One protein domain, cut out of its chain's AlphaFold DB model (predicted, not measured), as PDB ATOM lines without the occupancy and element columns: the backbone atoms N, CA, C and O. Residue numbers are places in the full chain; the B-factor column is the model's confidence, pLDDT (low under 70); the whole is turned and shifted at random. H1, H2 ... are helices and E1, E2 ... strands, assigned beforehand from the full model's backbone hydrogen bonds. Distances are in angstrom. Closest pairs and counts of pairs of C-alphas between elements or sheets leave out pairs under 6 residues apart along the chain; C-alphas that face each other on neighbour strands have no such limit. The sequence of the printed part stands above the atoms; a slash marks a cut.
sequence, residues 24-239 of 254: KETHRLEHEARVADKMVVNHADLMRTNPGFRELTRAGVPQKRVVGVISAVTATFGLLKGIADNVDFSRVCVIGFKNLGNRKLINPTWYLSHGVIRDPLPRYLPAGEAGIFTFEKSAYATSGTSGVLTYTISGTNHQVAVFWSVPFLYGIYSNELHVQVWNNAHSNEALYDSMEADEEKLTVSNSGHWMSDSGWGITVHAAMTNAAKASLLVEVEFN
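Overview. This is residues 24 to 239 of the 254 residues of the protein "Equinatoxin-5" of Crassostrea gigas (UniProt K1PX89). Two twisted sheets, six strands and four, lie face to face as a sandwich; H1, H3 and H4 cover the outside of the larger sheet, and H5 crosses the outside of the smaller. H2 lies off both sheets. The 216 printed residues hold five named helices and ten named strands, a mixed class, in the order H1 H2 H3 E1 H4 E2 E3 E4 E5 E6 E7 H5 E8 E9 E10. The sheets run E1 E4 E2 E10 E9 E8, mixed, and E3 E5 E6 E7, antiparallel; the whole is compact, with a radius of gyration of the C-alphas of 15.7 A and spans of 42 by 38 by 34 A.

Arrangement. The elements are H1, residues 24 to 38, H2, 43 to 49, H3, 51 to 56, E1, 68 to 71, H4, 77 to 85, E2, 92 to 99, E3, 105 to 114, E4, 129 to 136, E5, 145 to 153, E6, 158 to 166, E7, 176 to 183, H5, 189 to 196, E8, 210 to 215, E9, 218 to 224, and E10, 229 to 238. H1, H3 and H4 are on the same face of the six-stranded sheet, two layers, helices over strands. H1 runs along E9 at a height over the sheet of 8.9 A; its closest C-alphas to E8 are Glu 30 and Trp 210, 5.3 A. H2 only just touches H4, with 3 pairs of C-alphas within 8 A, the closest His 43 and Gly 82, 6.5 A. The closest C-alphas of H3 and E1 are Gly 52 and Ile 70, 5.6 A. E1, H4 and E2 make a split strand-helix-strand unit, E4 between its strands, with a right-handed crossover. E2 and E10 are parallel, N 96 to O 232 at 2.8 A. E5 E6 E7 and E8 E9 E10 are meanders, each strand the antiparallel neighbour of the one before; in the hairpin E5 and E6, N 149 and O 162 are 2.9 A apart. H5 runs across E5, at 77 degrees on the local plane. Every O i to N i+4 pair is within hydrogen-bond range in H2, H3, H4 and H5, and 10 of 11 in H1.

Along the chain. H1 begins at C-alpha 24 (-103.248, 231.823, -9.857) and is 22.0 A long. E6 measures 26.3 A; E10, 30.1 A, ends at C-alpha 238 (-103.397, 235.841, -26.688).

Size, cuts and confidence. The farthest C-alphas, Ala 59 and Glu 199, are 44.7 A apart. The printed part has no cut; the links H3 to E1, E3 to E4 and H5 to E8 are long. Residues 24 to 26, 58 to 65 and 207 have pLDDT under 70.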
ATOM      1  N   LYS A  24    -103.725 233.151 -10.278       61.34
ATOM      2  CA  LYS A  24    -103.248 231.823  -9.857       61.34
ATOM      3  C   LYS A  24    -102.093 231.304 -10.735       61.34
ATOM      4  O   LYS A  24    -101.190 230.649 -10.222       61.34
ATOM      5  N   GLU A  25    -102.104 231.639 -12.025       60.00
ATOM      6  CA  GLU A  25    -101.052 231.263 -12.980       60.00
ATOM      7  C   GLU A  25     -99.705 231.945 -12.708       60.00
ATOM      8  O   GLU A  25     -98.657 231.328 -12.883       60.00
ATOM      9  N   THR A  26     -99.702 233.177 -12.190       65.25
ATOM     10  CA  THR A  26     -98.445 233.877 -11.890       65.25
ATOM     11  C   THR A  26     -97.727 233.255 -10.694       65.25
ATOM     12  O   THR A  26     -96.515 233.054 -10.725       65.25
ATOM     13  N   HIS A  27     -98.489 232.827  -9.680       77.94
ATOM     14  CA  HIS A  27     -97.960 232.044  -8.556       77.94
ATOM     15  C   HIS A  27     -97.414 230.681  -8.994       77.94
ATOM     16  O   HIS A  27     -96.465 230.182  -8.388       77.94
ATOM     17  N   ARG A  28     -97.988 230.075 -10.043       88.75
ATOM     18  CA  ARG A  28     -97.538 228.777 -10.561       88.75
ATOM     19  C   ARG A  28     -96.130 228.871 -11.141       88.75
ATOM     20  O   ARG A  28     -95.260 228.126 -10.699       88.75
ATOM     21  N   LEU A  29     -95.897 229.773 -12.097       87.75
ATOM     22  CA  LEU A  29     -94.586 229.907 -12.747       87.75
ATOM     23  C   LEU A  29     -93.483 230.270 -11.751       87.75
ATOM     24  O   LEU A  29     -92.399 229.688 -11.794       87.75
ATOM     25  N   GLU A  30     -93.773 231.177 -10.816       89.62
ATOM     26  CA  GLU A  30     -92.836 231.514  -9.748       89.62
ATOM     27  C   GLU A  30     -92.487 230.295  -8.891       89.62
ATOM     28  O   GLU A  30     -91.313 230.021  -8.627       89.62
ATOM     29  N   HIS A  31     -93.508 229.556  -8.447       91.12
ATOM     30  CA  HIS A  31     -93.321 228.371  -7.623       91.12
ATOM     31  C   HIS A  31     -92.498 227.306  -8.353       91.12
ATOM     32  O   HIS A  31     -91.552 226.767  -7.777       91.12
ATOM     33  N   GLU A  32     -92.805 227.035  -9.622       91.75
ATOM     34  CA  GLU A  32     -92.066 226.069 -10.436       91.75
ATOM     35  C   GLU A  32     -90.591 226.457 -10.589       91.75
ATOM     36  O   GLU A  32     -89.721 225.602 -10.412       91.75
ATOM     37  N   ALA A  33     -90.288 227.734 -10.837       91.50
ATOM     38  CA  ALA A  33     -88.913 228.218 -10.927       91.50
ATOM     39  C   ALA A  33     -88.160 228.078  -9.590       91.50
ATOM     40  O   ALA A  33     -87.035 227.575  -9.557       91.50
ATOM     41  N   ARG A  34     -88.801 228.426  -8.463       91.81
ATOM     42  CA  ARG A  34     -88.228 228.257  -7.111       91.81
ATOM     43  C   ARG A  34     -87.960 226.796  -6.761       91.81
ATOM     44  O   ARG A  34     -86.965 226.483  -6.108       91.81
ATOM     45  N   VAL A  35     -88.858 225.896  -7.157       91.50
ATOM     46  CA  VAL A  35     -88.671 224.450  -6.986       91.50
ATOM     47  C   VAL A  35     -87.513 223.968  -7.860       91.50
ATOM     48  O   VAL A  35     -86.669 223.207  -7.387       91.50
ATOM     49  N   ALA A  36     -87.423 224.453  -9.099       90.69
ATOM     50  CA  ALA A  36     -86.384 224.073 -10.048       90.69
ATOM     51  C   ALA A  36     -84.967 224.463  -9.603       90.69
ATOM     52  O   ALA A  36     -84.039 223.686  -9.830       90.69
ATOM     53  N   ASP A  37     -84.790 225.592  -8.908       89.25
ATOM     54  CA  ASP A  37     -83.497 225.988  -8.322       89.25
ATOM     55  C   ASP A  37     -82.909 224.929  -7.384       89.25
ATOM     56  O   ASP A  37     -81.695 224.743  -7.313       89.25
ATOM     57  N   LYS A  38     -83.782 224.232  -6.655       88.69
ATOM     58  CA  LYS A  38     -83.407 223.215  -5.663       88.69
ATOM     59  C   LYS A  38     -83.535 221.796  -6.203       88.69
ATOM     60  O   LYS A  38     -83.197 220.840  -5.506       88.69
ATOM     61  N   MET A  39     -84.064 221.644  -7.412       88.12
ATOM     62  CA  MET A  39     -84.341 220.344  -7.996       88.12
ATOM     63  C   MET A  39     -83.028 219.618  -8.292       88.12
ATOM     64  O   MET A  39     -82.076 220.198  -8.802       88.12
ATOM     65  N   VAL A  40     -82.987 218.317  -8.024       88.81
ATOM     66  CA  VAL A  40     -81.958 217.426  -8.565       88.81
ATOM     67  C   VAL A  40     -82.632 216.590  -9.636       88.81
ATOM     68  O   VAL A  40     -83.606 215.891  -9.363       88.81
ATOM     69  N   VAL A  41     -82.156 216.703 -10.871       87.56
ATOM     70  CA  VAL A  41     -82.780 216.031 -12.010       87.56
ATOM     71  C   VAL A  41     -82.172 214.646 -12.186       87.56
ATOM     72  O   VAL A  41     -80.968 214.511 -12.381       87.56
ATOM     73  N   ASN A  42     -83.016 213.615 -12.167       88.88
ATOM     74  CA  ASN A  42     -82.626 212.268 -12.567       88.88
ATOM     75  C   ASN A  42     -82.874 212.094 -14.072       88.88
ATOM     76  O   ASN A  42     -84.019 212.013 -14.518       88.88
ATOM     77  N   HIS A  43     -81.802 212.019 -14.862       85.12
ATOM     78  CA  HIS A  43     -81.909 211.898 -16.319       85.12
ATOM     79  C   HIS A  43     -82.586 210.609 -16.776       85.12
ATOM     80  O   HIS A  43     -83.320 210.643 -17.758       85.12
ATOM     81  N   ALA A  44     -82.400 209.489 -16.072       86.19
ATOM     82  CA  ALA A  44     -83.089 208.244 -16.409       86.19
ATOM     83  C   ALA A  44     -84.605 208.380 -16.200       86.19
ATOM     84  O   ALA A  44     -85.393 207.897 -17.017       86.19
ATOM     85  N   ASP A  45     -85.017 209.092 -15.150       88.38
ATOM     86  CA  ASP A  45     -86.430 209.375 -14.916       88.38
ATOM     87  C   ASP A  45     -87.003 210.349 -15.953       88.38
ATOM     88  O   ASP A  45     -88.088 210.106 -16.479       88.38
ATOM     89  N   LEU A  46     -86.260 211.392 -16.346       85.12
ATOM     90  CA  LEU A  46     -86.667 212.270 -17.452       85.12
ATOM     91  C   LEU A  46     -86.796 211.515 -18.776       85.12
ATOM     92  O   LEU A  46     -87.778 211.710 -19.488       85.12
ATOM     93  N   MET A  47     -85.853 210.623 -19.095       84.81
ATOM     94  CA  MET A  47     -85.933 209.767 -20.283       84.81
ATOM     95  C   MET A  47     -87.177 208.878 -20.266       84.81
ATOM     96  O   MET A  47     -87.706 208.551 -21.324       84.81
ATOM     97  N   ARG A  48     -87.660 208.485 -19.085       86.69
ATOM     98  CA  ARG A  48     -88.867 207.667 -18.928       86.69
ATOM     99  C   ARG A  48     -90.152 208.495 -18.997       86.69
ATOM    100  O   ARG A  48     -91.136 208.028 -19.563       86.69
ATOM    101  N   THR A  49     -90.157 209.691 -18.413       89.00
ATOM    102  CA  THR A  49     -91.383 210.451 -18.113       89.00
ATOM    103  C   THR A  49     -91.636 211.634 -19.043       89.00
ATOM    104  O   THR A  49     -92.793 212.001 -19.235       89.00
ATOM    105  N   ASN A  50     -90.600 212.219 -19.650       87.69
ATOM    106  CA  ASN A  50     -90.734 213.400 -20.496       87.69
ATOM    107  C   ASN A  50     -90.490 213.050 -21.980       87.69
ATOM    108  O   ASN A  50     -89.348 212.808 -22.386       87.69
ATOM    109  N   PRO A  51     -91.539 213.028 -22.826       86.56
ATOM    110  CA  PRO A  51     -91.383 212.722 -24.245       86.56
ATOM    111  C   PRO A  51     -90.556 213.773 -24.999       86.56
ATOM    112  O   PRO A  51     -89.782 213.391 -25.873       86.56
ATOM    113  N   GLY A  52     -90.632 215.053 -24.616       83.94
ATOM    114  CA  GLY A  52     -89.801 216.113 -25.195       83.94
ATOM    115  C   GLY A  52     -88.311 215.905 -24.912       83.94
ATOM    116  O   GLY A  52     -87.483 216.072 -25.802       83.94
ATOM    117  N   PHE A  53     -87.951 215.425 -23.715       82.81
ATOM    118  CA  PHE A  53     -86.558 215.078 -23.406       82.81
ATOM    119  C   PHE A  53     -86.040 213.972 -24.330       82.81
ATOM    120  O   PHE A  53     -84.954 214.097 -24.891       82.81
ATOM    121  N   ARG A  54     -86.832 212.916 -24.548       84.50
ATOM    122  CA  ARG A  54     -86.480 211.808 -25.456       84.50
ATOM    123  C   ARG A  54     -86.317 212.263 -26.904       84.50
ATOM    124  O   ARG A  54     -85.466 211.741 -27.622       84.50
ATOM    125  N   GLU A  55     -87.165 213.185 -27.345       82.50
ATOM    126  CA  GLU A  55     -87.111 213.751 -28.690       82.50
ATOM    127  C   GLU A  55     -85.822 214.544 -28.904       82.50
ATOM    128  O   GLU A  55     -85.115 214.318 -29.886       82.50
ATOM    129  N   LEU A  56     -85.471 215.388 -27.935       80.38
ATOM    130  CA  LEU A  56     -84.332 216.298 -28.007       80.38
ATOM    131  C   LEU A  56     -82.970 215.627 -27.755       80.38
ATOM    132  O   LEU A  56     -81.934 216.220 -28.039       80.38
ATOM    133  N   THR A  57     -82.941 214.393 -27.240       72.38
ATOM    134  CA  THR A  57     -81.704 213.689 -26.831       72.38
ATOM    135  C   THR A  57     -81.453 212.368 -27.572       72.38
ATOM    136  O   THR A  57     -80.688 211.517 -27.111       72.38
ATOM    137  N   ARG A  58     -82.094 212.150 -28.729       61.19
ATOM    138  CA  ARG A  58     -82.041 210.869 -29.460       61.19
ATOM    139  C   ARG A  58     -80.594 210.422 -29.770       61.19
ATOM    140  O   ARG A  58     -79.814 211.204 -30.303       61.19
ATOM    141  N   ALA A  59     -80.325 209.127 -29.519       47.06
ATOM    142  CA  ALA A  59     -79.105 208.327 -29.789       47.06
ATOM    143  C   ALA A  59     -78.181 207.964 -28.600       47.06
ATOM    144  O   ALA A  59     -77.092 207.445 -28.822       47.06
ATOM    145  N   GLY A  60     -78.596 208.149 -27.341       43.72
ATOM    146  CA  GLY A  60     -77.818 207.654 -26.184       43.72
ATOM    147  C   GLY A  60     -76.518 208.424 -25.913       43.72
ATOM    148  O   GLY A  60     -75.774 208.087 -24.998       43.72
ATOM    149  N   VAL A  61     -76.281 209.491 -26.675       46.25
ATOM    150  CA  VAL A  61     -75.319 210.545 -26.375       46.25
ATOM    151  C   VAL A  61     -76.160 211.764 -26.018       46.25
ATOM    152  O   VAL A  61     -77.001 212.143 -26.837       46.25
ATOM    153  N   PRO A  62     -75.992 212.385 -24.836       46.84
ATOM    154  CA  PRO A  62     -76.612 213.673 -24.573       46.84
ATOM    155  C   PRO A  62     -76.196 214.602 -25.711       46.84
ATOM    156  O   PRO A  62     -75.006 214.884 -25.872       46.84
ATOM    157  N   GLN A  63     -77.143 215.026 -26.550       53.69
ATOM    158  CA  GLN A  63     -76.912 216.159 -27.435       53.69
ATOM    159  C   GLN A  63     -76.523 217.290 -26.483       53.69
ATOM    160  O   GLN A  63     -77.358 217.800 -25.741       53.69
ATOM    161  N   LYS A  64     -75.228 217.624 -26.413       58.31
ATOM    162  CA  LYS A  64     -74.672 218.609 -25.460       58.31
ATOM    163  C   LYS A  64     -75.243 220.021 -25.673       58.31
ATOM    164  O   LYS A  64     -74.802 220.973 -25.038       58.31
ATOM    165  N   ARG A  65     -76.146 220.150 -26.649       67.31
ATOM    166  CA  ARG A  65     -76.753 221.334 -27.236       67.31
ATOM    167  C   ARG A  65     -78.116 220.902 -27.726       67.31
ATOM    168  O   ARG A  65     -78.214 219.939 -28.479       67.31
ATOM    169  N   VAL A  66     -79.154 221.578 -27.272       70.81
ATOM    170  CA  VAL A  66     -80.512 221.244 -27.667       70.81
ATOM    171  C   VAL A  66     -81.109 222.465 -28.323       70.81
ATOM    172  O   VAL A  66     -81.242 223.500 -27.669       70.81
ATOM    173  N   VAL A  67     -81.470 222.312 -29.595       79.00
ATOM    174  CA  VAL A  67     -82.458 223.152 -30.258       79.00
ATOM    175  C   VAL A  67     -83.516 222.258 -30.883       79.00
ATOM    176  O   VAL A  67     -83.198 221.334 -31.628       79.00
ATOM    177  N   GLY A  68     -84.782 222.521 -30.580       86.88
ATOM    178  CA  GLY A  68     -85.882 221.770 -31.166       86.88
ATOM    179  C   GLY A  68     -87.241 222.333 -30.797       86.88
ATOM    180  O   GLY A  68     -87.351 223.273 -30.010       86.88
ATOM    181  N   VAL A  69     -88.271 221.752 -31.398       92.25
ATOM    182  CA  VAL A  69     -89.665 222.095 -31.136       92.25
ATOM    183  C   VAL A  69     -90.340 220.874 -30.540       92.25
ATOM    184  O   VAL A  69     -90.194 219.778 -31.066       92.25
ATOM    185  N   ILE A  70     -91.033 221.068 -29.424       94.00
ATOM    186  CA  ILE A  70     -91.766 220.027 -28.699       94.00
ATOM    187  C   ILE A  70     -93.159 220.549 -28.346       94.00
ATOM    188  O   ILE A  70     -93.449 221.736 -28.483       94.00
ATOM    189  N   SER A  71     -94.030 219.690 -27.823       95.69
ATOM    190  CA  SER A  71     -95.314 220.152 -27.287       95.69
ATOM    191  C   SER A  71     -95.113 221.091 -26.089       95.69
ATOM    192  O   SER A  71     -94.331 220.787 -25.182       95.69
ATOM    193  N   ALA A  72     -95.864 222.197 -26.029       95.44
ATOM    194  CA  ALA A  72     -95.718 223.203 -24.977       95.44
ATOM    195  C   ALA A  72     -95.911 222.639 -23.562       95.44
ATOM    196  O   ALA A  72     -95.221 223.059 -22.638       95.44
ATOM    197  N   VAL A  73     -96.770 221.631 -23.381       93.31
ATOM    198  CA  VAL A  73     -96.998 221.004 -22.064       93.31
ATOM    199  C   VAL A  73     -95.782 220.231 -21.548       93.31
ATOM    200  O   VAL A  73     -95.652 219.996 -20.351       93.31
ATOM    201  N   THR A  74     -94.875 219.832 -22.442       93.62
ATOM    202  CA  THR A  74     -93.676 219.051 -22.098       93.62
ATOM    203  C   THR A  74     -92.475 219.930 -21.752       93.62
ATOM    204  O   THR A  74     -91.543 219.459 -21.094       93.62
ATOM    205  N   ALA A  75     -92.517 221.210 -22.142       95.12
ATOM    206  CA  ALA A  75     -91.512 222.215 -21.826       95.12
ATOM    207  C   ALA A  75     -91.640 222.657 -20.361       95.12
ATOM    208  O   ALA A  75     -92.266 223.659 -20.045       95.12
ATOM    209  N   THR A  76     -91.082 221.891 -19.431       95.12
ATOM    210  CA  THR A  76     -91.126 222.204 -17.995       95.12
ATOM    211  C   THR A  76     -89.758 222.628 -17.487       95.12
ATOM    212  O   THR A  76     -88.738 222.285 -18.082       95.12
ATOM    213  N   PHE A  77     -89.700 223.299 -16.337       95.25
ATOM    214  CA  PHE A  77     -88.414 223.589 -15.697       95.25
ATOM    215  C   PHE A  77     -87.567 222.336 -15.446       95.25
ATOM    216  O   PHE A  77     -86.352 222.386 -15.614       95.25
ATOM    217  N   GLY A  78     -88.187 221.200 -15.110       92.81
ATOM    218  CA  GLY A  78     -87.471 219.930 -14.956       92.81
ATOM    219  C   GLY A  78     -86.781 219.480 -16.248       92.81
ATOM    220  O   GLY A  78     -85.629 219.051 -16.207       92.81
ATOM    221  N   LEU A  79     -87.447 219.642 -17.400       92.69
ATOM    222  CA  LEU A  79     -86.843 219.403 -18.713       92.69
ATOM    223  C   LEU A  79     -85.666 220.353 -18.962       92.69
ATOM    224  O   LEU A  79     -84.567 219.890 -19.268       92.69
ATOM    225  N   LEU A  80     -85.900 221.667 -18.844       94.75
ATOM    226  CA  LEU A  80     -84.887 222.689 -19.134       94.75
ATOM    227  C   LEU A  80     -83.652 222.501 -18.255       94.75
ATOM    228  O   LEU A  80     -82.527 222.539 -18.750       94.75
ATOM    229  N   LYS A  81     -83.863 222.198 -16.972       93.25
ATOM    230  CA  LYS A  81     -82.791 221.909 -16.029       93.25
ATOM    231  C   LYS A  81     -82.031 220.640 -16.398       93.25
ATOM    232  O   LYS A  81     -80.804 220.646 -16.394       93.25
ATOM    233  N   GLY A  82     -82.738 219.573 -16.772       90.69
ATOM    234  CA  GLY A  82     -82.113 218.340 -17.244       90.69
ATOM    235  C   GLY A  82     -81.210 218.562 -18.454       90.69
ATOM    236  O   GLY A  82     -80.123 217.988 -18.514       90.69
ATOM    237  N   ILE A  83     -81.621 219.428 -19.383       90.31
ATOM    238  CA  ILE A  83     -80.802 219.848 -20.526       90.31
ATOM    239  C   ILE A  83     -79.602 220.673 -20.045       90.31
ATOM    240  O   ILE A  83     -78.468 220.332 -20.374       90.31
ATOM    241  N   ALA A  84     -79.829 221.708 -19.231       91.69
ATOM    242  CA  ALA A  84     -78.788 222.616 -18.749       91.69
ATOM    243  C   ALA A  84     -77.669 221.868 -17.999       91.69
ATOM    244  O   ALA A  84     -76.477 222.116 -18.215       91.69
ATOM    245  N   ASP A  85     -78.040 220.888 -17.172       89.81
ATOM    246  CA  ASP A  85     -77.106 220.062 -16.406       89.81
ATOM    247  C   ASP A  85     -76.171 219.238 -17.320       89.81
ATOM    248  O   ASP A  85     -75.013 219.039 -16.956       89.81
ATOM    249  N   ASN A  86     -76.601 218.873 -18.539       86.31
ATOM    250  CA  ASN A  86     -75.801 218.130 -19.531       86.31
ATOM    251  C   ASN A  86     -74.913 218.995 -20.441       86.31
ATOM    252  O   ASN A  86     -74.131 218.454 -21.222       86.31
ATOM    253  N   VAL A  87     -75.022 220.324 -20.387       86.94
ATOM    254  CA  VAL A  87     -74.175 221.209 -21.201       86.94
ATOM    255  C   VAL A  87     -72.814 221.394 -20.525       86.94
ATOM    256  O   VAL A  87     -72.745 221.768 -19.358       86.94
ATOM    257  N   ASP A  88     -71.710 221.195 -21.247       87.75
ATOM    258  CA  ASP A  88     -70.337 221.210 -20.691       87.75
ATOM    259  C   ASP A  88     -69.811 222.602 -20.273       87.75
ATOM    260  O   ASP A  88     -68.634 222.767 -19.949       87.75
ATOM    261  N   PHE A  89     -70.652 223.633 -20.292       90.44
ATOM    262  CA  PHE A  89     -70.250 225.003 -19.996       90.44
ATOM    263  C   PHE A  89     -70.716 225.448 -18.616       90.44
ATOM    264  O   PHE A  89     -71.783 225.079 -18.130       90.44
ATOM    265  N   SER A  90     -69.896 226.285 -17.981       93.44
ATOM    266  CA  SER A  90     -70.158 226.775 -16.629       93.44
ATOM    267  C   SER A  90     -71.259 227.830 -16.562       93.44
ATOM    268  O   SER A  90     -71.818 228.027 -15.487       93.44
ATOM    269  N   ARG A  91     -71.553 228.527 -17.667       96.31
ATOM    270  CA  ARG A  91     -72.653 229.492 -17.773       96.31
ATOM    271  C   ARG A  91     -73.498 229.157 -18.987       96.31
ATOM    272  O   ARG A  91     -72.959 229.071 -20.093       96.31
ATOM    273  N   VAL A  92     -74.780 228.919 -18.743       95.75
ATOM    274  CA  VAL A  92     -75.754 228.460 -19.738       95.75
ATOM    275  C   VAL A  92     -77.108 229.071 -19.405       95.75
ATOM    276  O   VAL A  92     -77.455 229.167 -18.230       95.75
ATOM    277  N   CYS A  93     -77.887 229.423 -20.421       97.31
ATOM    278  CA  CYS A  93     -79.319 229.658 -20.293       97.31
ATOM    279  C   CYS A  93     -80.059 228.726 -21.256       97.31
ATOM    280  O   CYS A  93     -79.904 228.838 -22.472       97.31
ATOM    281  N   VAL A  94     -80.830 227.776 -20.722       96.44
ATOM    282  CA  VAL A  94     -81.748 226.959 -21.524       96.44
ATOM    283  C   VAL A  94     -83.116 227.617 -21.477       96.44
ATOM    284  O   VAL A  94     -83.704 227.753 -20.403       96.44
ATOM    285  N   ILE A  95     -83.615 228.013 -22.641       97.69
ATOM    286  CA  ILE A  95     -84.884 228.714 -22.778       97.69
ATOM    287  C   ILE A  95     -85.929 227.750 -23.337       97.69
ATOM    288  O   ILE A  95     -85.713 227.117 -24.372       97.69
ATOM    289  N   GLY A  96     -87.062 227.642 -22.646       97.69
ATOM    290  CA  GLY A  96     -88.281 227.021 -23.146       97.69
ATOM    291  C   GLY A  96     -89.296 228.097 -23.499       97.69
ATOM    292  O   GLY A  96     -89.870 228.719 -22.612       97.69
ATOM    293  N   PHE A  97     -89.514 228.320 -24.789       98.19
ATOM    294  CA  PHE A  97     -90.388 229.367 -25.303       98.19
ATOM    295  C   PHE A  97     -91.704 228.753 -25.783       98.19
ATOM    296  O   PHE A  97     -91.781 228.227 -26.893       98.19
ATOM    297  N   LYS A  98     -92.731 228.787 -24.936       98.06
ATOM    298  CA  LYS A  98     -94.049 228.199 -25.183       98.06
ATOM    299  C   LYS A  98     -94.972 229.179 -25.895       98.06
ATOM    300  O   LYS A  98     -95.226 230.282 -25.415       98.06
ATOM    301  N   ASN A  99     -95.553 228.721 -26.995       97.75
ATOM    302  CA  ASN A  99     -96.661 229.390 -27.648       97.75
ATOM    303  C   ASN A  99     -97.982 228.768 -27.177       97.75
ATOM    304  O   ASN A  99     -98.439 227.767 -27.728       97.75
ATOM    305  N   LEU A 100     -98.588 229.351 -26.146       96.38
ATOM    306  CA  LEU A 100     -99.899 228.936 -25.623       96.38
ATOM    307  C   LEU A 100    -101.059 229.633 -26.340       96.38
ATOM    308  O   LEU A 100    -102.231 229.410 -26.046       96.38
ATOM    309  N   GLY A 101    -100.724 230.487 -27.294       92.31
ATOM    310  CA  GLY A 101    -101.665 231.237 -28.073       92.31
ATOM    311  C   GLY A 101    -102.225 230.499 -29.293       92.31
ATOM    312  O   GLY A 101    -101.928 229.339 -29.551       92.31
ATOM    313  N   ASN A 102    -103.038 231.199 -30.088       92.88
ATOM    314  CA  ASN A 102    -103.707 230.696 -31.290       92.88
ATOM    315  C   ASN A 102    -103.060 231.154 -32.614       92.88
ATOM    316  O   ASN A 102    -103.586 230.865 -33.688       92.88
ATOM    317  N   ARG A 103    -101.929 231.868 -32.568       94.56
ATOM    318  CA  ARG A 103    -101.156 232.300 -33.748       94.56
ATOM    319  C   ARG A 103     -99.758 231.714 -33.704       94.56
ATOM    320  O   ARG A 103     -99.234 231.464 -32.630       94.56
ATOM    321  N   LYS A 104     -99.131 231.532 -34.867       96.81
ATOM    322  CA  LYS A 104     -97.726 231.107 -34.938       96.81
ATOM    323  C   LYS A 104     -96.809 232.233 -34.472       96.81
ATOM    324  O   LYS A 104     -97.036 233.390 -34.826       96.81
ATOM    325  N   LEU A 105     -95.743 231.878 -33.772       97.69
ATOM    326  CA  LEU A 105     -94.579 232.737 -33.604       97.69
ATOM    327  C   LEU A 105     -93.613 232.454 -34.755       97.69
ATOM    328  O   LEU A 105     -93.416 231.295 -35.113       97.69
ATOM    329  N   ILE A 106     -93.059 233.483 -35.381       97.44
ATOM    330  CA  ILE A 106     -92.246 233.381 -36.599       97.44
ATOM    331  C   ILE A 106     -91.063 234.345 -36.545       97.44
ATOM    332  O   ILE A 106     -91.038 235.260 -35.724       97.44
ATOM    333  N   ASN A 107     -90.116 234.162 -37.467       96.00
ATOM    334  CA  ASN A 107     -88.983 235.065 -37.683       96.00
ATOM    335  C   ASN A 107     -88.216 235.363 -36.386       96.00
ATOM    336  O   ASN A 107     -88.164 236.524 -35.970       96.00
ATOM    337  N   PRO A 108     -87.652 234.334 -35.724       96.31
ATOM    338  CA  PRO A 108     -86.808 234.574 -34.572       96.31
ATOM    339  C   PRO A 108     -85.629 235.465 -34.961       96.31
ATOM    340  O   PRO A 108     -84.921 235.172 -35.928       96.31
ATOM    341  N   THR A 109     -85.386 236.517 -34.187       96.25
ATOM    342  CA  THR A 109     -84.133 237.279 -34.251       96.25
ATOM    343  C   THR A 109     -83.497 237.325 -32.872       96.25
ATOM    344  O   THR A 109     -84.178 237.121 -31.867       96.25
ATOM    345  N   TRP A 110     -82.182 237.505 -32.810       97.19
ATOM    346  CA  TRP A 110     -81.457 237.576 -31.548       97.19
ATOM    347  C   TRP A 110     -80.226 238.466 -31.671       97.19
ATOM    348  O   TRP A 110     -79.611 238.562 -32.733       97.19
ATOM    349  N   TYR A 111     -79.856 239.070 -30.551       98.12
ATOM    350  CA  TYR A 111     -78.608 239.782 -30.345       98.12
ATOM    351  C   TYR A 111     -77.960 239.251 -29.070       98.12
ATOM    352  O   TYR A 111     -78.636 239.043 -28.061       98.12
ATOM    353  N   LEU A 112     -76.653 239.015 -29.127       98.31
ATOM    354  CA  LEU A 112     -75.868 238.531 -27.999       98.31
ATOM    355  C   LEU A 112     -74.842 239.596 -27.640       98.31
ATOM    356  O   LEU A 112     -73.909 239.821 -28.406       98.31
ATOM    357  N   SER A 113     -74.996 240.195 -26.462       98.19
ATOM    358  CA  SER A 113     -73.931 241.000 -25.860       98.19
ATOM    359  C   SER A 113     -72.799 240.076 -25.391       98.19
ATOM    360  O   SER A 113     -71.614 240.309 -25.653       98.19
ATOM    361  N   HIS A 114     -73.161 238.935 -24.790       97.75
ATOM    362  CA  HIS A 114     -72.213 237.911 -24.367       97.75
ATOM    363  C   HIS A 114     -72.678 236.490 -24.674       97.75
ATOM    364  O   HIS A 114     -73.846 236.120 -24.530       97.75
ATOM    365  N   GLY A 115     -71.700 235.641 -24.980       96.81
ATOM    366  CA  GLY A 115     -71.929 234.230 -25.226       96.81
ATOM    367  C   GLY A 115     -72.161 233.904 -26.696       96.81
ATOM    368  O   GLY A 115     -71.815 234.671 -27.591       96.81
ATOM    369  N   VAL A 116     -72.697 232.714 -26.939       94.75
ATOM    370  CA  VAL A 116     -72.923 232.153 -28.268       94.75
ATOM    371  C   VAL A 116     -74.194 231.317 -28.291       94.75
ATOM    372  O   VAL A 116     -74.552 230.662 -27.314       94.75
ATOM    373  N   ILE A 117     -74.820 231.264 -29.459       91.56
ATOM    374  CA  ILE A 117     -75.760 230.215 -29.840       91.56
ATOM    375  C   ILE A 117     -75.104 229.409 -30.963       91.56
ATOM    376  O   ILE A 117     -74.479 229.995 -31.847       91.56
ATOM    377  N   ARG A 118     -75.161 228.074 -30.909       85.94
ATOM    378  CA  ARG A 118     -74.492 227.220 -31.917       85.94
ATOM    379  C   ARG A 118     -75.440 226.586 -32.919       85.94
ATOM    380  O   ARG A 118     -74.992 226.196 -33.989       85.94
ATOM    381  N   ASP A 119     -76.724 226.569 -32.597       84.88
ATOM    382  CA  ASP A 119     -77.779 226.029 -33.440       84.88
ATOM    383  C   ASP A 119     -78.844 227.117 -33.647       84.88
ATOM    384  O   ASP A 119     -79.201 227.806 -32.690       84.88
ATOM    385  N   PRO A 120     -79.340 227.333 -34.874       85.88
ATOM    386  CA  PRO A 120     -80.280 228.414 -35.153       85.88
ATOM    387  C   PRO A 120     -81.612 228.195 -34.430       85.88
ATOM    388  O   PRO A 120     -82.101 227.069 -34.371       85.88
ATOM    389  N   LEU A 121     -82.237 229.275 -33.945       92.88
ATOM    390  CA  LEU A 121     -83.556 229.204 -33.310       92.88
ATOM    391  C   LEU A 121     -84.617 228.603 -34.259       92.88
ATOM    392  O   LEU A 121     -84.559 228.840 -35.473       92.88
ATOM    393  N   PRO A 122     -85.616 227.861 -33.740       93.19
ATOM    394  CA  PRO A 122     -86.707 227.344 -34.558       93.19
ATOM    395  C   PRO A 122     -87.412 228.458 -35.341       93.19
ATOM    396  O   PRO A 122     -87.967 229.386 -34.765       93.19
ATOM    397  N   ARG A 123     -87.418 228.366 -36.678       93.56
ATOM    398  CA  ARG A 123     -87.929 229.445 -37.551       93.56
ATOM    399  C   ARG A 123     -89.394 229.815 -37.305       93.56
ATOM    400  O   ARG A 123     -89.803 230.929 -37.627       93.56
ATOM    401  N   TYR A 124     -90.180 228.875 -36.796       94.50
ATOM    402  CA  TYR A 124     -91.561 229.099 -36.405       94.50
ATOM    403  C   TYR A 124     -91.938 228.189 -35.232       94.50
ATOM    404  O   TYR A 124     -91.466 227.057 -35.154       94.50
ATOM    405  N   LEU A 125     -92.827 228.676 -34.365       96.69
ATOM    406  CA  LEU A 125     -93.464 227.924 -33.286       96.69
ATOM    407  C   LEU A 125     -94.987 227.962 -33.497       96.69
ATOM    408  O   LEU A 125     -95.614 229.012 -33.313       96.69
ATOM    409  N   PRO A 126     -95.599 226.853 -33.938       97.12
ATOM    410  CA  PRO A 126     -97.045 226.678 -33.982       97.12
ATOM    411  C   PRO A 126     -97.726 226.896 -32.627       97.12
ATOM    412  O   PRO A 126     -97.092 226.864 -31.575       97.12
ATOM    413  N   ALA A 127     -99.040 227.121 -32.671       96.06
ATOM    414  CA  ALA A 127     -99.879 227.157 -31.478       96.06
ATOM    415  C   ALA A 127     -99.812 225.811 -30.736       96.06
ATOM    416  O   ALA A 127     -99.939 224.760 -31.364       96.06
ATOM    417  N   GLY A 128     -99.622 225.840 -29.416       96.62
ATOM    418  CA  GLY A 128     -99.499 224.647 -28.574       96.62
ATOM    419  C   GLY A 128     -98.117 223.983 -28.589       96.62
ATOM    420  O   GLY A 128     -97.927 222.952 -27.937       96.62
ATOM    421  N   GLU A 129     -97.143 224.559 -29.293       97.81
ATOM    422  CA  GLU A 129     -95.760 224.079 -29.335       97.81
ATOM    423  C   GLU A 129     -94.813 225.012 -28.570       97.81
ATOM    424  O   GLU A 129     -95.134 226.159 -28.250       97.81
ATOM    425  N   ALA A 130     -93.633 224.498 -28.244       97.56
ATOM    426  CA  ALA A 130     -92.573 225.237 -27.588       97.56
ATOM    427  C   ALA A 130     -91.234 225.013 -28.278       97.56
ATOM    428  O   ALA A 130     -90.875 223.884 -28.609       97.56
ATOM    429  N   GLY A 131     -90.479 226.096 -28.435       96.31
ATOM    430  CA  GLY A 131     -89.080 226.037 -28.828       96.31
ATOM    431  C   GLY A 131     -88.214 225.820 -27.597       96.31
ATOM    432  O   GLY A 131     -88.333 226.567 -26.631       96.31
ATOM    433  N   ILE A 132     -87.337 224.825 -27.636       94.88
ATOM    434  CA  ILE A 132     -86.276 224.649 -26.647       94.88
ATOM    435  C   ILE A 132     -84.967 225.027 -27.310       94.88
ATOM    436  O   ILE A 132     -84.687 224.532 -28.398       94.88
ATOM    437  N   PHE A 133     -84.181 225.897 -26.687       93.25
ATOM    438  CA  PHE A 133     -82.884 226.306 -27.217       93.25
ATOM    439  C   PHE A 133     -81.913 226.715 -26.110       93.25
ATOM    440  O   PHE A 133     -82.312 227.034 -24.991       93.25
ATOM    441  N   THR A 134     -80.617 226.663 -26.420       94.44
ATOM    442  CA  THR A 134     -79.539 226.829 -25.437       94.44
ATOM    443  C   THR A 134     -78.615 227.981 -25.816       94.44
ATOM    444  O   THR A 134     -78.036 227.976 -26.903       94.44
ATOM    445  N   PHE A 135     -78.415 228.909 -24.882       95.56
ATOM    446  CA  PHE A 135     -77.414 229.967 -24.966       95.56
ATOM    447  C   PHE A 135     -76.215 229.669 -24.067       95.56
ATOM    448  O   PHE A 135     -76.332 229.369 -22.879       95.56
ATOM    449  N   GLU A 136     -75.068 229.675 -24.733       95.06
ATOM    450  CA  GLU A 136     -73.720 229.359 -24.302       95.06
ATOM    451  C   GLU A 136     -72.895 230.528 -23.754       95.06
ATOM    452  O   GLU A 136     -72.880 231.548 -24.431       95.06
ATOM    453  N   LYS A 137     -72.059 230.413 -22.710       95.44
ATOM    454  CA  LYS A 137     -70.876 231.304 -22.669       95.44
ATOM    455  C   LYS A 137     -69.911 230.990 -23.811       95.44
ATOM    456  O   LYS A 137     -69.746 229.836 -24.213       95.44
ATOM    457  N   SER A 138     -69.161 231.992 -24.253       95.00
ATOM    458  CA  SER A 138     -68.041 231.777 -25.175       95.00
ATOM    459  C   SER A 138     -66.934 230.975 -24.484       95.00
ATOM    460  O   SER A 138     -66.666 231.164 -23.292       95.00
ATOM    461  N   ALA A 139     -66.289 230.049 -25.196       90.31
ATOM    462  CA  ALA A 139     -65.178 229.270 -24.643       90.31
ATOM    463  C   ALA A 139     -64.061 230.200 -24.136       90.31
ATOM    464  O   ALA A 139     -63.797 231.231 -24.744       90.31
ATOM    465  N   TYR A 140     -63.449 229.859 -22.995       89.25
ATOM    466  CA  TYR A 140     -62.380 230.638 -22.338       89.25
ATOM    467  C   TYR A 140     -62.720 232.086 -21.926       89.25
ATOM    468  O   TYR A 140     -61.907 232.729 -21.275       89.25
ATOM    469  N   ALA A 141     -63.926 232.586 -22.217       91.06
ATOM    470  CA  ALA A 141     -64.356 233.911 -21.779       91.06
ATOM    471  C   ALA A 141     -64.618 233.965 -20.266       91.06
ATOM    472  O   ALA A 141     -65.107 232.993 -19.679       91.06
ATOM    473  N   THR A 142     -64.352 235.125 -19.672       91.56
ATOM    474  CA  THR A 142     -64.708 235.496 -18.291       91.56
ATOM    475  C   THR A 142     -66.066 236.200 -18.204       91.56
ATOM    476  O   THR A 142     -66.429 236.718 -17.154       91.56
ATOM    477  N   SER A 143     -66.829 236.201 -19.299       94.31
ATOM    478  CA  SER A 143     -68.238 236.582 -19.338       94.31
ATOM    479  C   SER A 143     -69.138 235.342 -19.320       94.31
ATOM    480  O   SER A 143     -68.707 234.210 -19.581       94.31
ATOM    481  N   GLY A 144     -70.394 235.550 -18.928       96.94
ATOM    482  CA  GLY A 144     -71.421 234.517 -18.954       96.94
ATOM    483  C   GLY A 144     -72.143 234.480 -20.300       96.94
ATOM    484  O   GLY A 144     -71.497 234.440 -21.346       96.94
ATOM    485  N   THR A 145     -73.473 234.479 -20.272       97.81
ATOM    486  CA  THR A 145     -74.301 234.637 -21.475       97.81
ATOM    487  C   THR A 145     -75.385 235.675 -21.224       97.81
ATOM    488  O   THR A 145     -76.070 235.611 -20.205       97.81
ATOM    489  N   SER A 146     -75.518 236.628 -22.140       98.44
ATOM    490  CA  SER A 146     -76.548 237.657 -22.091       98.44
ATOM    491  C   SER A 146     -76.952 238.079 -23.496       98.44
ATOM    492  O   SER A 146     -76.135 238.113 -24.426       98.44
ATOM    493  N   GLY A 147     -78.227 238.392 -23.660       98.50
ATOM    494  CA  GLY A 147     -78.758 238.781 -24.951       98.50
ATOM    495  C   GLY A 147     -80.234 239.119 -24.908       98.50
ATOM    496  O   GLY A 147     -80.889 239.041 -23.871       98.50
ATOM    497  N   VAL A 148     -80.737 239.475 -26.083       98.50
ATOM    498  CA  VAL A 148     -82.163 239.610 -26.358       98.50
ATOM    499  C   VAL A 148     -82.530 238.730 -27.535       98.50
ATOM    500  O   VAL A 148     -81.784 238.621 -28.508       98.50
ATOM    501  N   LEU A 149     -83.706 238.123 -27.479       97.44
ATOM    502  CA  LEU A 149     -84.309 237.449 -28.618       97.44
ATOM    503  C   LEU A 149     -85.742 237.915 -28.789       97.44
ATOM    504  O   LEU A 149     -86.404 238.308 -27.831       97.44
ATOM    505  N   THR A 150     -86.219 237.852 -30.020       97.81
ATOM    506  CA  THR A 150     -87.591 238.189 -30.365       97.81
ATOM    507  C   THR A 150     -88.204 237.104 -31.223       97.81
ATOM    508  O   THR A 150     -87.535 236.512 -32.066       97.81
ATOM    509  N   TYR A 151     -89.503 236.892 -31.045       97.81
ATOM    510  CA  TYR A 151     -90.347 236.217 -32.021       97.81
ATOM    511  C   TYR A 151     -91.447 237.163 -32.481       97.81
ATOM    512  O   TYR A 151     -92.122 237.778 -31.658       97.81
ATOM    513  N   THR A 152     -91.670 237.235 -33.790       97.44
ATOM    514  CA  THR A 152     -92.796 237.975 -34.366       97.44
ATOM    515  C   THR A 152     -94.066 237.141 -34.276       97.44
ATOM    516  O   THR A 152     -94.064 235.946 -34.571       97.44
ATOM    517  N   ILE A 153     -95.180 237.763 -33.916       96.75
ATOM    518  CA  ILE A 153     -96.489 237.117 -33.948       96.75
ATOM    519  C   ILE A 153     -97.015 237.155 -35.384       96.75
ATOM    520  O   ILE A 153     -97.150 238.209 -35.999       96.75
ATOM    521  N   SER A 154     -97.336 235.988 -35.937       96.19
ATOM    522  CA  SER A 154     -97.790 235.872 -37.322       96.19
ATOM    523  C   SER A 154     -99.025 236.739 -37.592       96.19
ATOM    524  O   SER A 154    -100.032 236.668 -36.880       96.19
ATOM    525  N   GLY A 155     -98.963 237.519 -38.673       93.44
ATOM    526  CA  GLY A 155    -100.038 238.423 -39.086       93.44
ATOM    527  C   GLY A 155    -100.134 239.708 -38.261       93.44
ATOM    528  O   GLY A 155    -101.183 240.350 -38.282       93.44
ATOM    529  N   THR A 156     -99.092 240.073 -37.511       94.25
ATOM    530  CA  THR A 156     -98.978 241.367 -36.824       94.25
ATOM    531  C   THR A 156     -97.572 241.947 -36.992       94.25
ATOM    532  O   THR A 156     -96.668 241.284 -37.499       94.25
ATOM    533  N   ASN A 157     -97.398 243.185 -36.528       94.50
ATOM    534  CA  ASN A 157     -96.094 243.832 -36.372       94.50
ATOM    535  C   ASN A 157     -95.565 243.725 -34.932       94.50
ATOM    536  O   ASN A 157     -94.644 244.449 -34.563       94.50
ATOM    537  N   HIS A 158     -96.164 242.854 -34.114       96.44
ATOM    538  CA  HIS A 158     -95.814 242.703 -32.708       96.44
ATOM    539  C   HIS A 158     -94.791 241.594 -32.508       96.44
ATOM    540  O   HIS A 158     -94.891 240.518 -33.107       96.44
ATOM    541  N   GLN A 159     -93.835 241.843 -31.623       96.69
ATOM    542  CA  GLN A 159     -92.808 240.894 -31.230       96.69
ATOM    543  C   GLN A 159     -92.901 240.637 -29.735       96.69
ATOM    544  O   GLN A 159     -93.131 241.554 -28.956       96.69
ATOM    545  N   VAL A 160     -92.669 239.397 -29.328       97.50
ATOM    546  CA  VAL A 160     -92.365 239.094 -27.930       97.50
ATOM    547  C   VAL A 160     -90.856 239.151 -27.780       97.50
ATOM    548  O   VAL A 160     -90.162 238.340 -28.395       97.50
ATOM    549  N   ALA A 161     -90.368 240.117 -27.009       97.88
ATOM    550  CA  ALA A 161     -88.962 240.298 -26.687       97.88
ATOM    551  C   ALA A 161     -88.642 239.663 -25.333       97.88
ATOM    552  O   ALA A 161     -89.396 239.805 -24.369       97.88
ATOM    553  N   VAL A 162     -87.510 238.967 -25.271       98.25
ATOM    554  CA  VAL A 162     -86.998 238.324 -24.062       98.25
ATOM    555  C   VAL A 162     -85.532 238.687 -23.914       98.25
ATOM    556  O   VAL A 162     -84.718 238.336 -24.767       98.25
ATOM    557  N   PHE A 163     -85.213 239.359 -22.818       98.50
ATOM    558  CA  PHE A 163     -83.867 239.612 -22.333       98.50
ATOM    559  C   PHE A 163     -83.500 238.568 -21.283       98.50
ATOM    560  O   PHE A 163     -84.313 238.229 -20.418       98.50
ATOM    561  N   TRP A 164     -82.256 238.103 -21.318       98.44
ATOM    562  CA  TRP A 164     -81.674 237.328 -20.230       98.44
ATOM    563  C   TRP A 164     -80.234 237.760 -19.976       98.44
ATOM    564  O   TRP A 164     -79.496 238.110 -20.901       98.44
ATOM    565  N   SER A 165     -79.807 237.630 -18.723       98.19
ATOM    566  CA  SER A 165     -78.406 237.723 -18.329       98.19
ATOM    567  C   SER A 165     -78.083 236.660 -17.285       98.19
ATOM    568  O   SER A 165     -78.741 236.546 -16.253       98.19
ATOM    569  N   VAL A 166     -77.067 235.851 -17.572       98.06
ATOM    570  CA  VAL A 166     -76.488 234.858 -16.662       98.06
ATOM    571  C   VAL A 166     -75.030 235.260 -16.443       98.06
ATOM    572  O   VAL A 166     -74.200 235.008 -17.324       98.06
ATOM    573  N   PRO A 167     -74.680 235.896 -15.313       97.00
ATOM    574  CA  PRO A 167     -73.364 236.491 -15.120       97.00
ATOM    575  C   PRO A 167     -72.278 235.442 -14.867       97.00
ATOM    576  O   PRO A 167     -72.522 234.337 -14.378       97.00
ATOM    577  N   PHE A 168     -71.019 235.798 -15.140       94.25
ATOM    578  CA  PHE A 168     -69.892 234.933 -14.783       94.25
ATOM    579  C   PHE A 168     -69.613 234.936 -13.274       94.25
ATOM    580  O   PHE A 168     -69.325 233.885 -12.715       94.25
ATOM    581  N   LEU A 169     -69.720 236.073 -12.587       91.12
ATOM    582  CA  LEU A 169     -69.405 236.180 -11.159       91.12
ATOM    583  C   LEU A 169     -70.683 236.311 -10.326       91.12
ATOM    584  O   LEU A 169     -71.255 237.393 -10.227       91.12
ATOM    585  N   TYR A 170     -71.106 235.210  -9.703       87.00
ATOM    586  CA  TYR A 170     -72.178 235.237  -8.703       87.00
ATOM    587  C   TYR A 170     -71.650 235.736  -7.357       87.00
ATOM    588  O   TYR A 170     -70.489 235.512  -7.016       87.00
ATOM    589  N   GLY A 171     -72.515 236.400  -6.596       81.44
ATOM    590  CA  GLY A 171     -72.205 237.022  -5.305       81.44
ATOM    591  C   GLY A 171     -72.352 238.539  -5.371       81.44
ATOM    592  O   GLY A 171     -73.008 239.118  -4.515       81.44
ATOM    593  N   ILE A 172     -71.817 239.151  -6.431       82.44
ATOM    594  CA  ILE A 172     -72.059 240.564  -6.777       82.44
ATOM    595  C   ILE A 172     -73.149 240.725  -7.841       82.44
ATOM    596  O   ILE A 172     -73.882 241.707  -7.818       82.44
ATOM    597  N   TYR A 173     -73.282 239.743  -8.736       89.19
ATOM    598  CA  TYR A 173     -74.324 239.702  -9.755       89.19
ATOM    599  C   TYR A 173     -75.239 238.499  -9.536       89.19
ATOM    600  O   TYR A 173     -74.895 237.531  -8.850       89.19
ATOM    601  N   SER A 174     -76.427 238.573 -10.120       93.69
ATOM    602  CA  SER A 174     -77.432 237.510 -10.142       93.69
ATOM    603  C   SER A 174     -78.025 237.408 -11.537       93.69
ATOM    604  O   SER A 174     -77.739 238.251 -12.383       93.69
ATOM    605  N   ASN A 175     -78.815 236.365 -11.789       97.38
ATOM    606  CA  ASN A 175     -79.511 236.277 -13.065       97.38
ATOM    607  C   ASN A 175     -80.474 237.449 -13.217       97.38
ATOM    608  O   ASN A 175     -81.092 237.876 -12.238       97.38
ATOM    609  N   GLU A 176     -80.608 237.929 -14.445       97.69
ATOM    610  CA  GLU A 176     -81.552 238.978 -14.792       97.69
ATOM    611  C   GLU A 176     -82.442 238.532 -15.952       97.69
ATOM    612  O   GLU A 176     -81.999 237.818 -16.857       97.69
ATOM    613  N   LEU A 177     -83.701 238.956 -15.909       97.31
ATOM    614  CA  LEU A 177     -84.742 238.625 -16.875       97.31
ATOM    615  C   LEU A 177     -85.559 239.883 -17.172       97.31
ATOM    616  O   LEU A 177     -85.936 240.603 -16.253       97.31
ATOM    617  N   HIS A 178     -85.879 240.106 -18.444       97.62
ATOM    618  CA  HIS A 178     -86.920 241.049 -18.845       97.62
ATOM    619  C   HIS A 178     -87.742 240.446 -19.985       97.62
ATOM    620  O   HIS A 178     -87.184 239.834 -20.896       97.62
ATOM    621  N   VAL A 179     -89.064 240.619 -19.974       97.56
ATOM    622  CA  VAL A 179     -89.924 240.302 -21.126       97.56
ATOM    623  C   VAL A 179     -90.861 241.447 -21.430       97.56
ATOM    624  O   VAL A 179     -91.281 242.150 -20.520       97.56
ATOM    625  N   GLN A 180     -91.159 241.644 -22.708       96.44
ATOM    626  CA  GLN A 180     -92.059 242.705 -23.138       96.44
ATOM    627  C   GLN A 180     -92.632 242.402 -24.523       96.44
ATOM    628  O   GLN A 180     -91.977 241.780 -25.365       96.44
ATOM    629  N   VAL A 181     -93.851 242.858 -24.781       96.12
ATOM    630  CA  VAL A 181     -94.439 242.908 -26.114       96.12
ATOM    631  C   VAL A 181     -94.018 244.222 -26.764       96.12
ATOM    632  O   VAL A 181     -94.208 245.300 -26.214       96.12
ATOM    633  N   TRP A 182     -93.439 244.143 -27.952       94.25
ATOM    634  CA  TRP A 182     -92.973 245.297 -28.712       94.25
ATOM    635  C   TRP A 182     -93.741 245.437 -30.018       94.25
ATOM    636  O   TRP A 182     -94.341 244.487 -30.520       94.25
ATOM    637  N   ASN A 183     -93.691 246.634 -30.597       93.75
ATOM    638  CA  ASN A 183     -94.143 246.902 -31.956       93.75
ATOM    639  C   ASN A 183     -92.932 247.261 -32.823       93.75
ATOM    640  O   ASN A 183     -92.253 248.245 -32.540       93.75
ATOM    641  N   ASN A 184     -92.687 246.491 -33.883       90.31
ATOM    642  CA  ASN A 184     -91.527 246.615 -34.773       90.31
ATOM    643  C   ASN A 184     -90.160 246.540 -34.062       90.31
ATOM    644  O   ASN A 184     -89.226 247.249 -34.433       90.31
ATOM    645  N   ALA A 185     -90.022 245.679 -33.052       89.06
ATOM    646  CA  ALA A 185     -88.721 245.417 -32.450       89.06
ATOM    647  C   ALA A 185     -87.819 244.585 -33.367       89.06
ATOM    648  O   ALA A 185     -88.247 243.631 -34.023       89.06
ATOM    649  N   HIS A 186     -86.532 244.913 -33.316       89.81
ATOM    650  CA  HIS A 186     -85.449 244.111 -33.858       89.81
ATOM    651  C   HIS A 186     -84.511 243.743 -32.717       89.81
ATOM    652  O   HIS A 186     -84.134 244.609 -31.932       89.81
ATOM    653  N   SER A 187     -84.109 242.476 -32.628       95.25
ATOM    654  CA  SER A 187     -83.088 242.075 -31.664       95.25
ATOM    655  C   SER A 187     -81.729 242.626 -32.088       95.25
ATOM    656  O   SER A 187     -81.061 242.062 -32.951       95.25
ATOM    657  N   ASN A 188     -81.352 243.756 -31.499       97.38
ATOM    658  CA  ASN A 188     -80.100 244.468 -31.718       97.38
ATOM    659  C   ASN A 188     -79.567 245.016 -30.382       97.38
ATOM    660  O   ASN A 188     -80.193 244.837 -29.337       97.38
ATOM    661  N   GLU A 189     -78.413 245.678 -30.436       98.00
ATOM    662  CA  GLU A 189     -77.775 246.297 -29.271       98.00
ATOM    663  C   GLU A 189     -78.680 247.329 -28.588       98.00
ATOM    664  O   GLU A 189     -78.846 247.281 -27.380       98.00
ATOM    665  N   ALA A 190     -79.382 248.172 -29.352       97.50
ATOM    666  CA  ALA A 190     -80.282 249.173 -28.776       97.50
ATOM    667  C   ALA A 190     -81.443 248.551 -27.975       97.50
ATOM    668  O   ALA A 190     -81.795 249.053 -26.909       97.50
ATOM    669  N   LEU A 191     -82.037 247.454 -28.465       97.81
ATOM    670  CA  LEU A 191     -83.061 246.722 -27.716       97.81
ATOM    671  C   LEU A 191     -82.464 246.059 -26.468       97.81
ATOM    672  O   LEU A 191     -83.109 246.051 -25.424       97.81
ATOM    673  N   TYR A 192     -81.247 245.518 -26.570       98.44
ATOM    674  CA  TYR A 192     -80.531 244.954 -25.426       98.44
ATOM    675  C   TYR A 192     -80.296 246.001 -24.340       98.44
ATOM    676  O   TYR A 192     -80.752 245.794 -23.220       98.44
ATOM    677  N   ASP A 193     -79.679 247.131 -24.682       98.06
ATOM    678  CA  ASP A 193     -79.376 248.207 -23.737       98.06
ATOM    679  C   ASP A 193     -80.659 248.753 -23.101       98.06
ATOM    680  O   ASP A 193     -80.707 248.994 -21.898       98.06
ATOM    681  N   SER A 194     -81.730 248.895 -23.894       97.31
ATOM    682  CA  SER A 194     -83.030 249.350 -23.397       97.31
ATOM    683  C   SER A 194     -83.626 248.394 -22.364       97.31
ATOM    684  O   SER A 194     -84.111 248.863 -21.343       97.31
ATOM    685  N   MET A 195     -83.616 247.080 -22.615       97.88
ATOM    686  CA  MET A 195     -84.168 246.091 -21.676       97.88
ATOM    687  C   MET A 195     -83.235 245.833 -20.483       97.88
ATOM    688  O   MET A 195     -83.701 245.472 -19.405       97.88
ATOM    689  N   GLU A 196     -81.921 246.003 -20.656       97.06
ATOM    690  CA  GLU A 196     -80.934 245.882 -19.579       97.06
ATOM    691  C   GLU A 196     -81.010 247.065 -18.605       97.06
ATOM    692  O   GLU A 196     -80.866 246.863 -17.397       97.06
ATOM    693  N   ALA A 197     -81.232 248.277 -19.116       96.88
ATOM    694  CA  ALA A 197     -81.343 249.496 -18.318       96.88
ATOM    695  C   ALA A 197     -82.738 249.715 -17.710       96.88
ATOM    696  O   ALA A 197     -82.892 250.623 -16.894       96.88
ATOM    697  N   ASP A 198     -83.737 248.919 -18.101       95.56
ATOM    698  CA  ASP A 198     -85.100 249.037 -17.585       95.56
ATOM    699  C   ASP A 198     -85.149 248.738 -16.076       95.56
ATOM    700  O   ASP A 198     -84.645 247.716 -15.601       95.56
ATOM    701  N   GLU A 199     -85.773 249.636 -15.311       91.44
ATOM    702  CA  GLU A 199     -85.938 249.495 -13.864       91.44
ATOM    703  C   GLU A 199     -86.930 248.377 -13.497       91.44
ATOM    704  O   GLU A 199     -86.867 247.843 -12.387       91.44
ATOM    705  N   GLU A 200     -87.810 247.975 -14.422       91.12
ATOM    706  CA  GLU A 200     -88.745 246.854 -14.253       91.12
ATOM    707  C   GLU A 200     -88.095 245.483 -14.521       91.12
ATOM    708  O   GLU A 200     -88.711 244.436 -14.284       91.12
ATOM    709  N   LYS A 201     -86.826 245.458 -14.952       94.69
ATOM    710  CA  LYS A 201     -86.047 244.227 -15.110       94.69
ATOM    711  C   LYS A 201     -85.985 243.446 -13.802       94.69
ATOM    712  O   LYS A 201     -85.636 243.945 -12.730       94.69
ATOM    713  N   LEU A 202     -86.226 242.148 -13.908       94.44
ATOM    714  CA  LEU A 202     -86.189 241.242 -12.779       94.44
ATOM    715  C   LEU A 202     -84.749 240.830 -12.459       94.44
ATOM    716  O   LEU A 202     -84.121 240.116 -13.236       94.44
ATOM    717  N   THR A 203     -84.261 241.179 -11.268       94.00
ATOM    718  CA  THR A 203     -83.078 240.534 -10.673       94.00
ATOM    719  C   THR A 203     -83.519 239.300  -9.885       94.00
ATOM    720  O   THR A 203     -84.122 239.423  -8.818       94.00
ATOM    721  N   VAL A 204     -83.209 238.102 -10.384       90.38
ATOM    722  CA  VAL A 204     -83.836 236.837  -9.950       90.38
ATOM    723  C   VAL A 204     -83.603 236.517  -8.465       90.38
ATOM    724  O   VAL A 204     -84.457 235.945  -7.793       90.38
ATOM    725  N   SER A 205     -82.453 236.904  -7.913       83.75
ATOM    726  CA  SER A 205     -82.139 236.695  -6.491       83.75
ATOM    727  C   SER A 205     -82.904 237.611  -5.534       83.75
ATOM    728  O   SER A 205     -83.113 237.233  -4.382       83.75
ATOM    729  N   ASN A 206     -83.309 238.799  -5.997       70.31
ATOM    730  CA  ASN A 206     -83.764 239.902  -5.147       70.31
ATOM    731  C   ASN A 206     -85.257 240.207  -5.317       70.31
ATOM    732  O   ASN A 206     -85.925 240.544  -4.342       70.31
ATOM    733  N   SER A 207     -85.779 240.072  -6.538       63.47
ATOM    734  CA  SER A 207     -87.119 240.540  -6.918       63.47
ATOM    735  C   SER A 207     -88.124 239.404  -7.146       63.47
ATOM    736  O   SER A 207     -89.315 239.656  -7.290       63.47
ATOM    737  N   GLY A 208     -87.666 238.149  -7.145       77.19
ATOM    738  CA  GLY A 208     -88.484 236.969  -7.437       77.19
ATOM    739  C   GLY A 208     -88.017 236.250  -8.698       77.19
ATOM    740  O   GLY A 208     -87.048 236.650  -9.327       77.19
ATOM    741  N   HIS A 209     -88.693 235.161  -9.058       88.81
ATOM    742  CA  HIS A 209     -88.276 234.317 -10.185       88.81
ATOM    743  C   HIS A 209     -89.063 234.557 -11.461       88.81
ATOM    744  O   HIS A 209     -88.795 233.876 -12.440       88.81
ATOM    745  N   TRP A 210     -90.041 235.461 -11.465       93.75
ATOM    746  CA  TRP A 210     -90.955 235.624 -12.585       93.75
ATOM    747  C   TRP A 210     -91.320 237.083 -12.826       93.75
ATOM    748  O   TRP A 210     -91.199 237.918 -11.932       93.75
ATOM    749  N   MET A 211     -91.803 237.360 -14.031       94.38
ATOM    750  CA  MET A 211     -92.424 238.626 -14.398       94.38
ATOM    751  C   MET A 211     -93.391 238.437 -15.571       94.38
ATOM    752  O   MET A 211     -93.476 237.357 -16.168       94.38
ATOM    753  N   SER A 212     -94.112 239.498 -15.917       94.00
ATOM    754  CA  SER A 212     -95.022 239.504 -17.053       94.00
ATOM    755  C   SER A 212     -95.170 240.875 -17.675       94.00
ATOM    756  O   SER A 212     -95.112 241.870 -16.962       94.00
ATOM    757  N   ASP A 213     -95.505 240.887 -18.956       94.44
ATOM    758  CA  ASP A 213     -95.948 242.079 -19.668       94.44
ATOM    759  C   ASP A 213     -97.231 241.782 -20.459       94.44
ATOM    760  O   ASP A 213     -97.551 240.630 -20.774       94.44
ATOM    761  N   SER A 214     -98.020 242.816 -20.741       92.88
ATOM    762  CA  SER A 214     -99.258 242.700 -21.507       92.88
ATOM    763  C   SER A 214     -99.477 243.909 -22.404       92.88
ATOM    764  O   SER A 214     -99.587 245.039 -21.938       92.88
ATOM    765  N   GLY A 215     -99.670 243.660 -23.696       91.31
ATOM    766  CA  GLY A 215     -99.921 244.702 -24.685       91.31
ATOM    767  C   GLY A 215    -100.570 244.137 -25.943       91.31
ATOM    768  O   GLY A 215    -100.343 242.989 -26.305       91.31
ATOM    769  N   TRP A 216    -101.408 244.932 -26.617       91.94
ATOM    770  CA  TRP A 216    -102.053 244.562 -27.894       91.94
ATOM    771  C   TRP A 216    -102.798 243.211 -27.884       91.94
ATOM    772  O   TRP A 216    -102.841 242.499 -28.887       91.94
ATOM    773  N   GLY A 217    -103.396 242.848 -26.744       91.88
ATOM    774  CA  GLY A 217    -104.088 241.565 -26.584       91.88
ATOM    775  C   GLY A 217    -103.146 240.361 -26.491       91.88
ATOM    776  O   GLY A 217    -103.584 239.231 -26.687       91.88
ATOM    777  N   ILE A 218    -101.869 240.586 -26.200       93.75
ATOM    778  CA  ILE A 218    -100.853 239.564 -25.967       93.75
ATOM    779  C   ILE A 218    -100.404 239.686 -24.519       93.75
ATOM    780  O   ILE A 218    -100.166 240.794 -24.038       93.75
ATOM    781  N   THR A 219    -100.270 238.550 -23.856       95.12
ATOM    782  CA  THR A 219     -99.678 238.448 -22.527       95.12
ATOM    783  C   THR A 219     -98.439 237.578 -22.645       95.12
ATOM    784  O   THR A 219     -98.497 236.495 -23.231       95.12
ATOM    785  N   VAL A 220     -97.318 238.040 -22.102       95.88
ATOM    786  CA  VAL A 220     -96.113 237.225 -21.947       95.88
ATOM    787  C   VAL A 220     -95.811 237.065 -20.467       95.88
ATOM    788  O   VAL A 220     -95.724 238.043 -19.727       95.88
ATOM    789  N   HIS A 221     -95.638 235.823 -20.041       96.06
ATOM    790  CA  HIS A 221     -95.129 235.466 -18.727       96.06
ATOM    791  C   HIS A 221     -93.750 234.850 -18.886       96.06
ATOM    792  O   HIS A 221     -93.505 234.095 -19.828       96.06
ATOM    793  N   ALA A 222     -92.847 235.130 -17.959       97.12
ATOM    794  CA  ALA A 222     -91.567 234.453 -17.931       97.12
ATOM    795  C   ALA A 222     -91.097 234.204 -16.510       97.12
ATOM    796  O   ALA A 222     -91.373 234.996 -15.611       97.12
ATOM    797  N   ALA A 223     -90.365 233.112 -16.324       97.06
ATOM    798  CA  ALA A 223     -89.710 232.805 -15.070       97.06
ATOM    799  C   ALA A 223     -88.334 232.170 -15.281       97.06
ATOM    800  O   ALA A 223     -88.128 231.411 -16.227       97.06
ATOM    801  N   MET A 224     -87.392 232.469 -14.390       97.44
ATOM    802  CA  MET A 224     -85.992 232.078 -14.501       97.44
ATOM    803  C   MET A 224     -85.440 231.549 -13.174       97.44
ATOM    804  O   MET A 224     -85.701 232.089 -12.097       97.44
ATOM    805  N   THR A 225     -84.638 230.490 -13.251       95.94
ATOM    806  CA  THR A 225     -83.853 229.981 -12.116       95.94
ATOM    807  C   THR A 225     -82.621 230.854 -11.878       95.94
ATOM    808  O   THR A 225     -82.077 231.431 -12.819       95.94
ATOM    809  N   ASN A 226     -82.127 230.941 -10.641       94.50
ATOM    810  CA  ASN A 226     -80.936 231.735 -10.299       94.50
ATOM    811  C   ASN A 226     -79.628 230.919 -10.341       94.50
ATOM    812  O   ASN A 226     -78.667 231.204  -9.624       94.50
ATOM    813  N   ALA A 227     -79.584 229.863 -11.150       93.25
ATOM    814  CA  ALA A 227     -78.408 229.018 -11.293       93.25
ATOM    815  C   ALA A 227     -77.481 229.515 -12.414       93.25
ATOM    816  O   ALA A 227     -77.934 230.052 -13.423       93.25
ATOM    817  N   ALA A 228     -76.183 229.215 -12.285       95.38
ATOM    818  CA  ALA A 228     -75.185 229.408 -13.344       95.38
ATOM    819  C   ALA A 228     -75.545 228.677 -14.649       95.38
ATOM    820  O   ALA A 228     -75.208 229.118 -15.745       95.38
ATOM    821  N   LYS A 229     -76.245 227.550 -14.517       95.44
ATOM    822  CA  LYS A 229     -76.911 226.833 -15.600       95.44
ATOM    823  C   LYS A 229     -78.407 227.109 -15.480       95.44
ATOM    824  O   LYS A 229     -79.143 226.342 -14.862       95.44
ATOM    825  N   ALA A 230     -78.816 228.263 -15.986       96.94
ATOM    826  CA  ALA A 230     -80.158 228.788 -15.836       96.94
ATOM    827  C   ALA A 230     -81.159 228.052 -16.734       96.94
ATOM    828  O   ALA A 230     -80.843 227.608 -17.839       96.94
ATOM    829  N   SER A 231     -82.389 227.968 -16.251       97.12
ATOM    830  CA  SER A 231     -83.578 227.565 -16.987       97.12
ATOM    831  C   SER A 231     -84.514 228.761 -17.015       97.12
ATOM    832  O   SER A 231     -84.836 229.298 -15.958       97.12
ATOM    833  N   LEU A 232     -84.920 229.179 -18.207       98.00
ATOM    834  CA  LEU A 232     -85.842 230.286 -18.429       98.00
ATOM    835  C   LEU A 232     -87.045 229.754 -19.199       98.00
ATOM    836  O   LEU A 232     -86.909 229.245 -20.309       98.00
ATOM    837  N   LEU A 233     -88.225 229.852 -18.606       98.06
ATOM    838  CA  LEU A 233     -89.469 229.471 -19.245       98.06
ATOM    839  C   LEU A 233     -90.264 230.719 -19.606       98.06
ATOM    840  O   LEU A 233     -90.455 231.582 -18.757       98.06
ATOM    841  N   VAL A 234     -90.715 230.799 -20.854       98.25
ATOM    842  CA  VAL A 234     -91.501 231.907 -21.401       98.25
ATOM    843  C   VAL A 234     -92.818 231.342 -21.922       98.25
ATOM    844  O   VAL A 234     -92.815 230.360 -22.662       98.25
ATOM    845  N   GLU A 235     -93.935 231.950 -21.548       97.56
ATOM    846  CA  GLU A 235     -95.293 231.579 -21.945       97.56
ATOM    847  C   GLU A 235     -95.961 232.770 -22.630       97.56
ATOM    848  O   GLU A 235     -96.092 233.838 -22.039       97.56
ATOM    849  N   VAL A 236     -96.355 232.592 -23.894       96.94
ATOM    850  CA  VAL A 236     -97.064 233.614 -24.675       96.94
ATOM    851  C   VAL A 236     -98.512 233.200 -24.874       96.94
ATOM    852  O   VAL A 236     -98.787 232.145 -25.450       96.94
ATOM    853  N   GLU A 237     -99.426 234.066 -24.457       94.25
ATOM    854  CA  GLU A 237    -100.871 233.900 -24.561       94.25
ATOM    855  C   GLU A 237    -101.481 235.047 -25.378       94.25
ATOM    856  O   GLU A 237    -100.976 236.172 -25.375       94.25
ATOM    857  N   PHE A 238    -102.594 234.782 -26.070       89.75
ATOM    858  CA  PHE A 238    -103.397 235.841 -26.688       89.75
ATOM    859  C   PHE A 238    -104.700 235.988 -25.913       89.75
ATOM    860  O   PHE A 238    -105.506 235.058 -25.845       89.75
ATOM    861  N   ASN A 239    -104.922 237.180 -25.370       80.25
ATOM    862  CA  ASN A 239    -106.174 237.550 -24.737       80.25
ATOM    863  C   ASN A 239    -107.231 237.672 -25.838       80.25
ATOM    864  O   ASN A 239    -107.244 238.640 -26.601       80.25
TER     865      ASN A 239